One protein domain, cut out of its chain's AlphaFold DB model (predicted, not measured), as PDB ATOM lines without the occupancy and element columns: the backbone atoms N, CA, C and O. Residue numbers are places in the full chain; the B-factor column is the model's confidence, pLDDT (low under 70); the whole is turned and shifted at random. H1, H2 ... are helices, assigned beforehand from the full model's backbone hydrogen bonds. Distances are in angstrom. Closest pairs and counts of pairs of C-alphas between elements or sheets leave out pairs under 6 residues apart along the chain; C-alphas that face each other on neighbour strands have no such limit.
ATOM      1  N   SER A  20     -12.141  21.363 -10.338       91.56
ATOM      2  CA  SER A  20     -12.613  21.189  -8.962       91.56
ATOM      3  C   SER A  20     -13.590  20.014  -8.884       91.56
ATOM      4  O   SER A  20     -14.271  19.701  -9.862       91.56
ATOM      5  N   GLU A  21     -13.709  19.387  -7.714       94.12
ATOM      6  CA  GLU A  21     -14.693  18.320  -7.484       94.12
ATOM      7  C   GLU A  21     -16.118  18.790  -7.816       94.12
ATOM      8  O   GLU A  21     -16.848  18.102  -8.524       94.12
ATOM      9  N   ALA A  22     -16.472  20.017  -7.413       94.69
ATOM     10  CA  ALA A  22     -17.752  20.635  -7.754       94.69
ATOM     11  C   ALA A  22     -17.973  20.745  -9.274       94.69
ATOM     12  O   ALA A  22     -19.074  20.469  -9.745       94.69
ATOM     13  N   LYS A  23     -16.941  21.098 -10.058       95.50
ATOM     14  CA  LYS A  23     -17.034  21.166 -11.526       95.50
ATOM     15  C   LYS A  23     -17.185  19.782 -12.152       95.50
ATOM     16  O   LYS A  23     -18.006  19.628 -13.047       95.50
ATOM     17  N   ILE A  24     -16.453  18.780 -11.658       97.12
ATOM     18  CA  ILE A  24     -16.571  17.386 -12.128       97.12
ATOM     19  C   ILE A  24     -17.996  16.869 -11.898       97.12
ATOM     20  O   ILE A  24     -18.615  16.343 -12.821       97.12
ATOM     21  N   ILE A  25     -18.528  17.053 -10.686       97.19
ATOM     22  CA  ILE A  25     -19.889  16.631 -10.336       97.19
ATOM     23  C   ILE A  25     -20.914  17.366 -11.203       97.19
ATOM     24  O   ILE A  25     -21.810  16.730 -11.750       97.19
ATOM     25  N   ALA A  26     -20.775  18.684 -11.361       97.06
ATOM     26  CA  ALA A  26     -21.702  19.483 -12.151       97.06
ATOM     27  C   ALA A  26     -21.720  19.087 -13.631       97.06
ATOM     28  O   ALA A  26     -22.794  18.905 -14.193       97.06
ATOM     29  N   GLU A  27     -20.556  18.917 -14.262       96.50
ATOM     30  CA  GLU A  27     -20.471  18.495 -15.663       96.50
ATOM     31  C   GLU A  27     -21.048  17.092 -15.871       96.50
ATOM     32  O   GLU A  27     -21.773  16.868 -16.841       96.50
ATOM     33  N   LEU A  28     -20.781  16.162 -14.946       97.50
ATOM     34  CA  LEU A  28     -21.369  14.824 -14.987       97.50
ATOM     35  C   LEU A  28     -22.892  14.885 -14.831       97.50
ATOM     36  O   LEU A  28     -23.609  14.246 -15.597       97.50
ATOM     37  N   ALA A  29     -23.392  15.672 -13.878       97.00
ATOM     38  CA  ALA A  29     -24.821  15.847 -13.660       97.00
ATOM     39  C   ALA A  29     -25.501  16.463 -14.889       97.00
ATOM     40  O   ALA A  29     -26.524  15.955 -15.330       97.00
ATOM     41  N   THR A  30     -24.906  17.490 -15.499       96.44
ATOM     42  CA  THR A  30     -25.404  18.074 -16.752       96.44
ATOM     43  C   THR A  30     -25.398  17.067 -17.899       96.44
ATOM     44  O   THR A  30     -26.346  17.027 -18.678       96.44
ATOM     45  N   HIS A  31     -24.363  16.229 -18.003       96.50
ATOM     46  CA  HIS A  31     -24.288  15.207 -19.045       96.50
ATOM     47  C   HIS A  31     -25.342  14.105 -18.865       96.50
ATOM     48  O   HIS A  31     -25.931  13.655 -19.842       96.50
ATOM     49  N   VAL A  32     -25.584  13.673 -17.627       97.38
ATOM     50  CA  VAL A  32     -26.488  12.554 -17.312       97.38
ATOM     51  C   VAL A  32     -27.953  12.988 -17.238       97.38
ATOM     52  O   VAL A  32     -28.828  12.251 -17.681       97.38
ATOM     53  N   LEU A  33     -28.232  14.161 -16.666       96.75
ATOM     54  CA  LEU A  33     -29.592  14.644 -16.395       96.75
ATOM     55  C   LEU A  33     -30.128  15.593 -17.471       96.75
ATOM     56  O   LEU A  33     -31.302  15.949 -17.416       96.75
ATOM     57  N   GLY A  34     -29.287  16.002 -18.423       92.50
ATOM     58  CA  GLY A  34     -29.628  16.991 -19.438       92.50
ATOM     59  C   GLY A  34     -29.368  18.429 -18.985       92.50
ATOM     60  O   GLY A  34     -29.372  18.764 -17.797       92.50
ATOM     61  N   ALA A  35     -29.124  19.302 -19.964       87.94
ATOM     62  CA  ALA A  35     -28.911  20.732 -19.734       87.94
ATOM     63  C   ALA A  35     -30.199  21.476 -19.332       87.94
ATOM     64  O   ALA A  35     -30.130  22.584 -18.812       87.94
ATOM     65  N   ASP A  36     -31.357  20.860 -19.562       90.56
ATOM     66  CA  ASP A  36     -32.701  21.321 -19.213       90.56
ATOM     67  C   ASP A  36     -33.148  20.890 -17.803       90.56
ATOM     68  O   ASP A  36     -34.288  21.144 -17.406       90.56
ATOM     69  N   SER A  37     -32.253  20.278 -17.018       93.62
ATOM     70  CA  SER A  37     -32.492  19.998 -15.603       93.62
ATOM     71  C   SER A  37     -32.910  21.268 -14.850       93.62
ATOM     72  O   SER A  37     -32.324  22.336 -15.020       93.62
ATOM     73  N   SER A  38     -33.894  21.148 -13.954       92.81
ATOM     74  CA  SER A  38     -34.347  22.260 -13.105       92.81
ATOM     75  C   SER A  38     -33.287  22.737 -12.104       92.81
ATOM     76  O   SER A  38     -33.434  23.808 -11.514       92.81
ATOM     77  N   ILE A  39     -32.228  21.950 -11.898       93.56
ATOM     78  CA  ILE A  39     -31.103  22.293 -11.033       93.56
ATOM     79  C   ILE A  39     -29.980  22.893 -11.895       93.56
ATOM     80  O   ILE A  39     -29.495  22.227 -12.814       93.56
ATOM     81  N   PRO A  40     -29.502  24.114 -11.592       94.50
ATOM     82  CA  PRO A  40     -28.478  24.791 -12.383       94.50
ATOM     83  C   PRO A  40     -27.062  24.285 -12.041       94.50
ATOM     84  O   PRO A  40     -26.231  25.022 -11.507       94.50
ATOM     85  N   TRP A  41     -26.772  23.018 -12.352       96.06
ATOM     86  CA  TRP A  41     -25.535  22.322 -11.971       96.06
ATOM     87  C   TRP A  41     -24.253  23.082 -12.329       96.06
ATOM     88  O   TRP A  41     -23.394  23.286 -11.470       96.06
ATOM     89  N   LEU A  42     -24.120  23.537 -13.581       95.56
ATOM     90  CA  LEU A  42     -22.922  24.259 -14.021       95.56
ATOM     91  C   LEU A  42     -22.739  25.579 -13.265       95.56
ATOM     92  O   LEU A  42     -21.627  25.860 -12.822       95.56
ATOM     93  N   ALA A  43     -23.818  26.336 -13.041       95.75
ATOM     94  CA  ALA A  43     -23.755  27.592 -12.296       95.75
ATOM     95  C   ALA A  43     -23.322  27.360 -10.840       95.75
ATOM     96  O   ALA A  43     -22.472  28.083 -10.333       95.75
ATOM     97  N   MET A  44     -23.821  26.302 -10.192       95.56
ATOM     98  CA  MET A  44     -23.400  25.931  -8.835       95.56
ATOM     99  C   MET A  44     -21.900  25.625  -8.733       95.56
ATOM    100  O   MET A  44     -21.297  25.859  -7.689       95.56
ATOM    101  N   SER A  45     -21.280  25.106  -9.798       94.94
ATOM    102  CA  SER A  45     -19.833  24.844  -9.803       94.94
ATOM    103  C   SER A  45     -18.967  26.098  -9.939       94.94
ATOM    104  O   SER A  45     -17.782  26.058  -9.605       94.94
ATOM    105  N   GLU A  46     -19.547  27.186 -10.445       94.00
ATOM    106  CA  GLU A  46     -18.873  28.462 -10.702       94.00
ATOM    107  C   GLU A  46     -19.138  29.466  -9.578       94.00
ATOM    108  O   GLU A  46     -18.246  30.233  -9.214       94.00
ATOM    109  N   ASP A  47     -20.325  29.396  -8.974       95.62
ATOM    110  CA  ASP A  47     -20.735  30.214  -7.846       95.62
ATOM    111  C   ASP A  47     -21.184  29.351  -6.655       95.62
ATOM    112  O   ASP A  47     -22.303  28.836  -6.581       95.62
ATOM    113  N   PHE A  48     -20.294  29.236  -5.667       94.00
ATOM    114  CA  PHE A  48     -20.577  28.529  -4.418       94.00
ATOM    115  C   PHE A  48     -21.618  29.239  -3.543       94.00
ATOM    116  O   PHE A  48     -22.112  28.624  -2.596       94.00
ATOM    117  N   ASP A  49     -21.958  30.501  -3.818       96.06
ATOM    118  CA  ASP A  49     -23.037  31.181  -3.111       96.06
ATOM    119  C   ASP A  49     -24.377  30.502  -3.417       96.06
ATOM    120  O   ASP A  49     -25.130  30.237  -2.480       96.06
ATOM    121  N   LEU A  50     -24.599  30.065  -4.664       96.88
ATOM    122  CA  LEU A  50     -25.779  29.280  -5.043       96.88
ATOM    123  C   LEU A  50     -25.866  27.978  -4.245       96.88
ATOM    124  O   LEU A  50     -26.914  27.661  -3.691       96.88
ATOM    125  N   ILE A  51     -24.761  27.237  -4.116       96.00
ATOM    126  CA  ILE A  51     -24.739  26.007  -3.307       96.00
ATOM    127  C   ILE A  51     -25.164  26.310  -1.863       96.00
ATOM    128  O   ILE A  51     -25.969  25.581  -1.281       96.00
ATOM    129  N   ARG A  52     -24.650  27.396  -1.280       96.75
ATOM    130  CA  ARG A  52     -24.988  27.801   0.092       96.75
ATOM    131  C   ARG A  52     -26.443  28.238   0.234       96.75
ATOM    132  O   ARG A  52     -27.038  27.945   1.268       96.75
ATOM    133  N   ASP A  53     -27.023  28.864  -0.784       97.19
ATOM    134  CA  ASP A  53     -28.439  29.236  -0.792       97.19
ATOM    135  C   ASP A  53     -29.352  28.005  -0.862       97.19
ATOM    136  O   ASP A  53     -30.366  27.953  -0.166       97.19
ATOM    137  N   TYR A  54     -28.980  26.972  -1.625       96.19
ATOM    138  CA  TYR A  54     -29.702  25.693  -1.619       96.19
ATOM    139  C   TYR A  54     -29.560  24.962  -0.276       96.19
ATOM    140  O   TYR A  54     -30.545  24.434   0.243       96.19
ATOM    141  N   ILE A  55     -28.370  24.975   0.339       96.50
ATOM    142  CA  ILE A  55     -28.169  24.432   1.695       96.50
ATOM    143  C   ILE A  55     -29.079  25.150   2.701       96.50
ATOM    144  O   ILE A  55     -29.719  24.490   3.519       96.50
ATOM    145  N   ALA A  56     -29.164  26.480   2.627       97.19
ATOM    146  CA  ALA A  56     -29.996  27.287   3.515       97.19
ATOM    147  C   ALA A  56     -31.499  26.989   3.378       97.19
ATOM    148  O   ALA A  56     -32.232  27.125   4.354       97.19
ATOM    149  N   GLN A  57     -31.955  26.567   2.196       96.12
ATOM    150  CA  GLN A  57     -33.344  26.155   1.964       96.12
ATOM    151  C   GLN A  57     -33.644  24.745   2.486       96.12
ATOM    152  O   GLN A  57     -34.769  24.465   2.891       96.12
ATOM    153  N   ALA A  58     -32.655  23.848   2.457       96.31
ATOM    154  CA  ALA A  58     -32.849  22.437   2.781       96.31
ATOM    155  C   ALA A  58     -32.563  22.090   4.252       96.31
ATOM    156  O   ALA A  58     -33.076  21.090   4.756       96.31
ATOM    157  N   ILE A  59     -31.716  22.867   4.935       95.38
ATOM    158  CA  ILE A  59     -31.189  22.519   6.259       95.38
ATOM    159  C   ILE A  59     -31.382  23.679   7.240       95.38
ATOM    160  O   ILE A  59     -30.757  24.732   7.113       95.38
ATOM    161  N   ASN A  60     -32.186  23.447   8.281       93.50
ATOM    162  CA  ASN A  60     -32.401  24.410   9.364       93.50
ATOM    163  C   ASN A  60     -31.081  24.824  10.035       93.50
ATOM    164  O   ASN A  60     -30.191  24.002  10.275       93.50
ATOM    165  N   GLY A  61     -30.981  26.098  10.409       94.12
ATOM    166  CA  GLY A  61     -29.799  26.679  11.041       94.12
ATOM    167  C   GLY A  61     -28.792  27.283  10.058       94.12
ATOM    168  O   GLY A  61     -27.829  27.916  10.507       94.12
ATOM    169  N   PHE A  62     -29.003  27.129   8.746       96.62
ATOM    170  CA  PHE A  62     -28.207  27.746   7.676       96.62
ATOM    171  C   PHE A  62     -28.850  29.002   7.072       96.62
ATOM    172  O   PHE A  62     -28.379  29.510   6.058       96.62
ATOM    173  N   GLU A  63     -29.879  29.564   7.704       96.38
ATOM    174  CA  GLU A  63     -30.534  30.788   7.246       96.38
ATOM    175  C   GLU A  63     -29.496  31.907   7.081       96.38
ATOM    176  O   GLU A  63     -28.612  32.077   7.932       96.38
ATOM    177  N   ASN A  64     -29.590  32.661   5.983       95.75
ATOM    178  CA  ASN A  64     -28.644  33.719   5.618       95.75
ATOM    179  C   ASN A  64     -27.175  33.245   5.566       95.75
ATOM    180  O   ASN A  64     -26.275  33.993   5.961       95.75
ATOM    181  N   PHE A  65     -26.911  32.011   5.104       97.00
ATOM    182  CA  PHE A  65     -25.568  31.407   5.063       97.00
ATOM    183  C   PHE A  65     -24.529  32.379   4.486       97.00
ATOM    184  O   PHE A  65     -23.576  32.752   5.173       97.00
ATOM    185  N   ASN A  66     -24.735  32.834   3.249       96.44
ATOM    186  CA  ASN A  66     -23.802  33.702   2.532       96.44
ATOM    187  C   ASN A  66     -23.467  35.001   3.280       96.44
ATOM    188  O   ASN A  66     -22.322  35.452   3.263       96.44
ATOM    189  N   GLN A  67     -24.441  35.583   3.981       96.56
ATOM    190  CA  GLN A  67     -24.214  36.750   4.829       96.56
ATOM    191  C   GLN A  67     -23.396  36.366   6.069       96.56
ATOM    192  O   GLN A  67     -22.351  36.952   6.342       96.56
ATOM    193  N   ARG A  68     -23.825  35.335   6.803       95.81
ATOM    194  CA  ARG A  68     -23.207  34.921   8.072       95.81
ATOM    195  C   ARG A  68     -21.765  34.459   7.911       95.81
ATOM    196  O   ARG A  68     -20.960  34.709   8.805       95.81
ATOM    197  N   ILE A  69     -21.433  33.785   6.813       95.38
ATOM    198  CA  ILE A  69     -20.069  33.305   6.573       95.38
ATOM    199  C   ILE A  69     -19.102  34.440   6.215       95.38
ATOM    200  O   ILE A  69     -17.911  34.313   6.478       95.38
ATOM    201  N   ARG A  70     -19.606  35.546   5.648       93.75
ATOM    202  CA  ARG A  70     -18.806  36.726   5.284       93.75
ATOM    203  C   ARG A  70     -18.653  37.720   6.430       93.75
ATOM    204  O   ARG A  70     -17.570  38.261   6.610       93.75
ATOM    205  N   THR A  71     -19.708  37.952   7.210       93.50
ATOM    206  CA  THR A  71     -19.678  38.942   8.298       93.50
ATOM    207  C   THR A  71     -18.857  38.478   9.502       93.50
ATOM    208  O   THR A  71     -18.318  39.304  10.231       93.50
ATOM    209  N   ASN A  72     -18.752  37.166   9.735       88.31
ATOM    210  CA  ASN A  72     -18.069  36.631  10.909       88.31
ATOM    211  C   ASN A  72     -16.689  36.076  10.541       88.31
ATOM    212  O   ASN A  72     -16.595  35.048   9.875       88.31
ATOM    213  N   GLU A  73     -15.616  36.679  11.059       85.94
ATOM    214  CA  GLU A  73     -14.232  36.243  10.786       85.94
ATOM    215  C   GLU A  73     -13.970  34.776  11.162       85.94
ATOM    216  O   GLU A  73     -13.208  34.071  10.504       85.94
ATOM    217  N   ARG A  74     -14.625  34.292  12.222       90.06
ATOM    218  CA  ARG A  74     -14.536  32.897  12.689       90.06
ATOM    219  C   ARG A  74     -15.723  32.049  12.231       90.06
ATOM    220  O   ARG A  74     -15.974  30.990  12.807       90.06
ATOM    221  N   GLY A  75     -16.455  32.519  11.225       93.31
ATOM    222  CA  GLY A  75     -17.676  31.895  10.745       93.31
ATOM    223  C   GLY A  75     -18.795  31.880  11.791       93.31
ATOM    224  O   GLY A  75     -18.830  32.719  12.689       93.31
ATOM    225  N   PHE A  76     -19.736  30.945  11.682       94.50
ATOM    226  CA  PHE A  76     -20.915  30.891  12.554       94.50
ATOM    227  C   PHE A  76     -21.143  29.500  13.141       94.50
ATOM    228  O   PHE A  76     -20.663  28.496  12.622       94.50
ATOM    229  N   HIS A  77     -21.902  29.433  14.234       93.50
ATOM    230  CA  HIS A  77     -22.276  28.168  14.855       93.50
ATOM    231  C   HIS A  77     -23.685  27.733  14.455       93.50
ATOM    232  O   HIS A  77     -24.607  28.549  14.427       93.50
ATOM    233  N   LEU A  78     -23.847  26.437  14.199       93.81
ATOM    234  CA  LEU A  78     -25.157  25.794  14.192       93.81
ATOM    235  C   LEU A  78     -25.604  25.532  15.629       93.81
ATOM    236  O   LEU A  78     -24.780  25.290  16.521       93.81
ATOM    237  N   TYR A  79     -26.916  25.557  15.847       92.44
ATOM    238  CA  TYR A  79     -27.492  25.246  17.146       92.44
ATOM    239  C   TYR A  79     -27.186  23.794  17.537       92.44
ATOM    240  O   TYR A  79     -27.374  22.867  16.754       92.44
ATOM    241  N   HIS A  80     -26.717  23.594  18.769       92.56
ATOM    242  CA  HIS A  80     -26.416  22.274  19.317       92.56
ATOM    243  C   HIS A  80     -27.253  22.054  20.577       92.56
ATOM    244  O   HIS A  80     -26.858  22.473  21.666       92.56
ATOM    245  N   ALA A  81     -28.403  21.391  20.431       93.94
ATOM    246  CA  ALA A  81     -29.416  21.236  21.480       93.94
ATOM    247  C   ALA A  81     -28.838  20.747  22.822       93.94
ATOM    248  O   ALA A  81     -29.062  21.362  23.867       93.94
ATOM    249  N   ALA A  82     -27.967  19.735  22.786       93.12
ATOM    250  CA  ALA A  82     -27.349  19.181  23.988       93.12
ATOM    251  C   ALA A  82     -26.452  20.183  24.748       93.12
ATOM    252  O   ALA A  82     -26.321  20.078  25.966       93.12
ATOM    253  N   ARG A  83     -25.891  21.215  24.087       93.50
ATOM    254  CA  ARG A  83     -25.132  22.291  24.773       93.50
ATOM    255  C   ARG A  83     -26.050  23.122  25.675       93.50
ATOM    256  O   ARG A  83     -25.597  23.656  26.683       93.50
ATOM    257  N   HIS A  84     -27.330  23.197  25.329       94.56
ATOM    258  CA  HIS A  84     -28.365  23.918  26.062       94.56
ATOM    259  C   HIS A  84     -29.227  22.988  26.927       94.56
ATOM    260  O   HIS A  84     -30.273  23.407  27.407       94.56
ATOM    261  N   ARG A  85     -28.789  21.734  27.143       95.50
ATOM    262  CA  ARG A  85     -29.533  20.698  27.886       95.50
ATOM    263  C   ARG A  85     -30.918  20.396  27.295       95.50
ATOM    264  O   ARG A  85     -31.806  19.953  28.015       95.50
TER     265      ARG A  85
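Overview. This is residues 20 to 85 of the 174 residues of an uncharacterized protein of Psychrobacter sp. KH172YL61 (UniProt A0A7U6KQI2). What shape do these atoms make? They make a loose, elongated string of helices: H1 and H2 lie side by side as a helical hairpin at one end, H3 is in the middle, H4 packs slantwise on H3, and an extended link leads on to short H5 at the far end, where it touches no helix. What is it built of? The printed part has 66 residues with five named helices, H1, H2, H3, H4 and H5 in that order along the chain, and no named strand; its class is all helix. How large and how dense is it? It is loose, with a radius of gyration of the C-alphas of 15.2 A, and spans 47 by 25 by 18 A.

Along the chain. Where does the first helix run? H1 holds residues 21 to 33, from C-alpha 21 at (-14.693, 18.320, -7.484) to C-alpha 33 at (-29.592, 14.644, -16.395), 17.7 A. Which helices come next? H2 holds residues 41 to 46, and H3 holds residues 48 to 58 and is 15.5 A long from first to last C-alpha. Where do the last two lie? H4 holds residues 65 to 71 and is 10.1 A long. H5 holds residues 81 to 84 and ends with C-alpha 84 at (-28.365, 23.918, 26.062).

Arrangement. How do H1 and H2 stand? They touch and form a hairpin, opposite ways at a shallow tilt of 22 degrees; their closest C-alphas, those of Ala 26 and Trp 41, are 4.8 A apart. What does H3 touch? H2 and H3 only just touch, and only at the corner by their link, with 3 pairs of C-alphas within 8 A; the closest C-alphas, those of Met 44 and Leu 50, are 5.6 A apart. H3 and H4 touch at a steep tilt of 56 degrees, opposite ways, with the closest C-alphas, those of Arg 52 and Phe 65, 6.2 A apart. Which helices stay apart? H5 is apart from H1, H2, H3 and H4, and H1 is apart from H3 and H4. What do the helix backbones show? In H1, H2 and H3 every O i to N i+4 pair is within hydrogen-bond range; in H4 2 of 3 are, and H5 is too short for such a pair.

Size, cuts and confidence. How far does it reach? The two C-alphas farthest apart, those of Ala 35 and Arg 85, are 47.6 A apart. Are there cuts or long links? The printed part has no cut and no long link; the link from H2 to H3 is tight, and the one from H4 to H5, 9 residues, is short. How sure is the model? The mean pLDDT of the printed part is 94.7, and no printed residue is under 70.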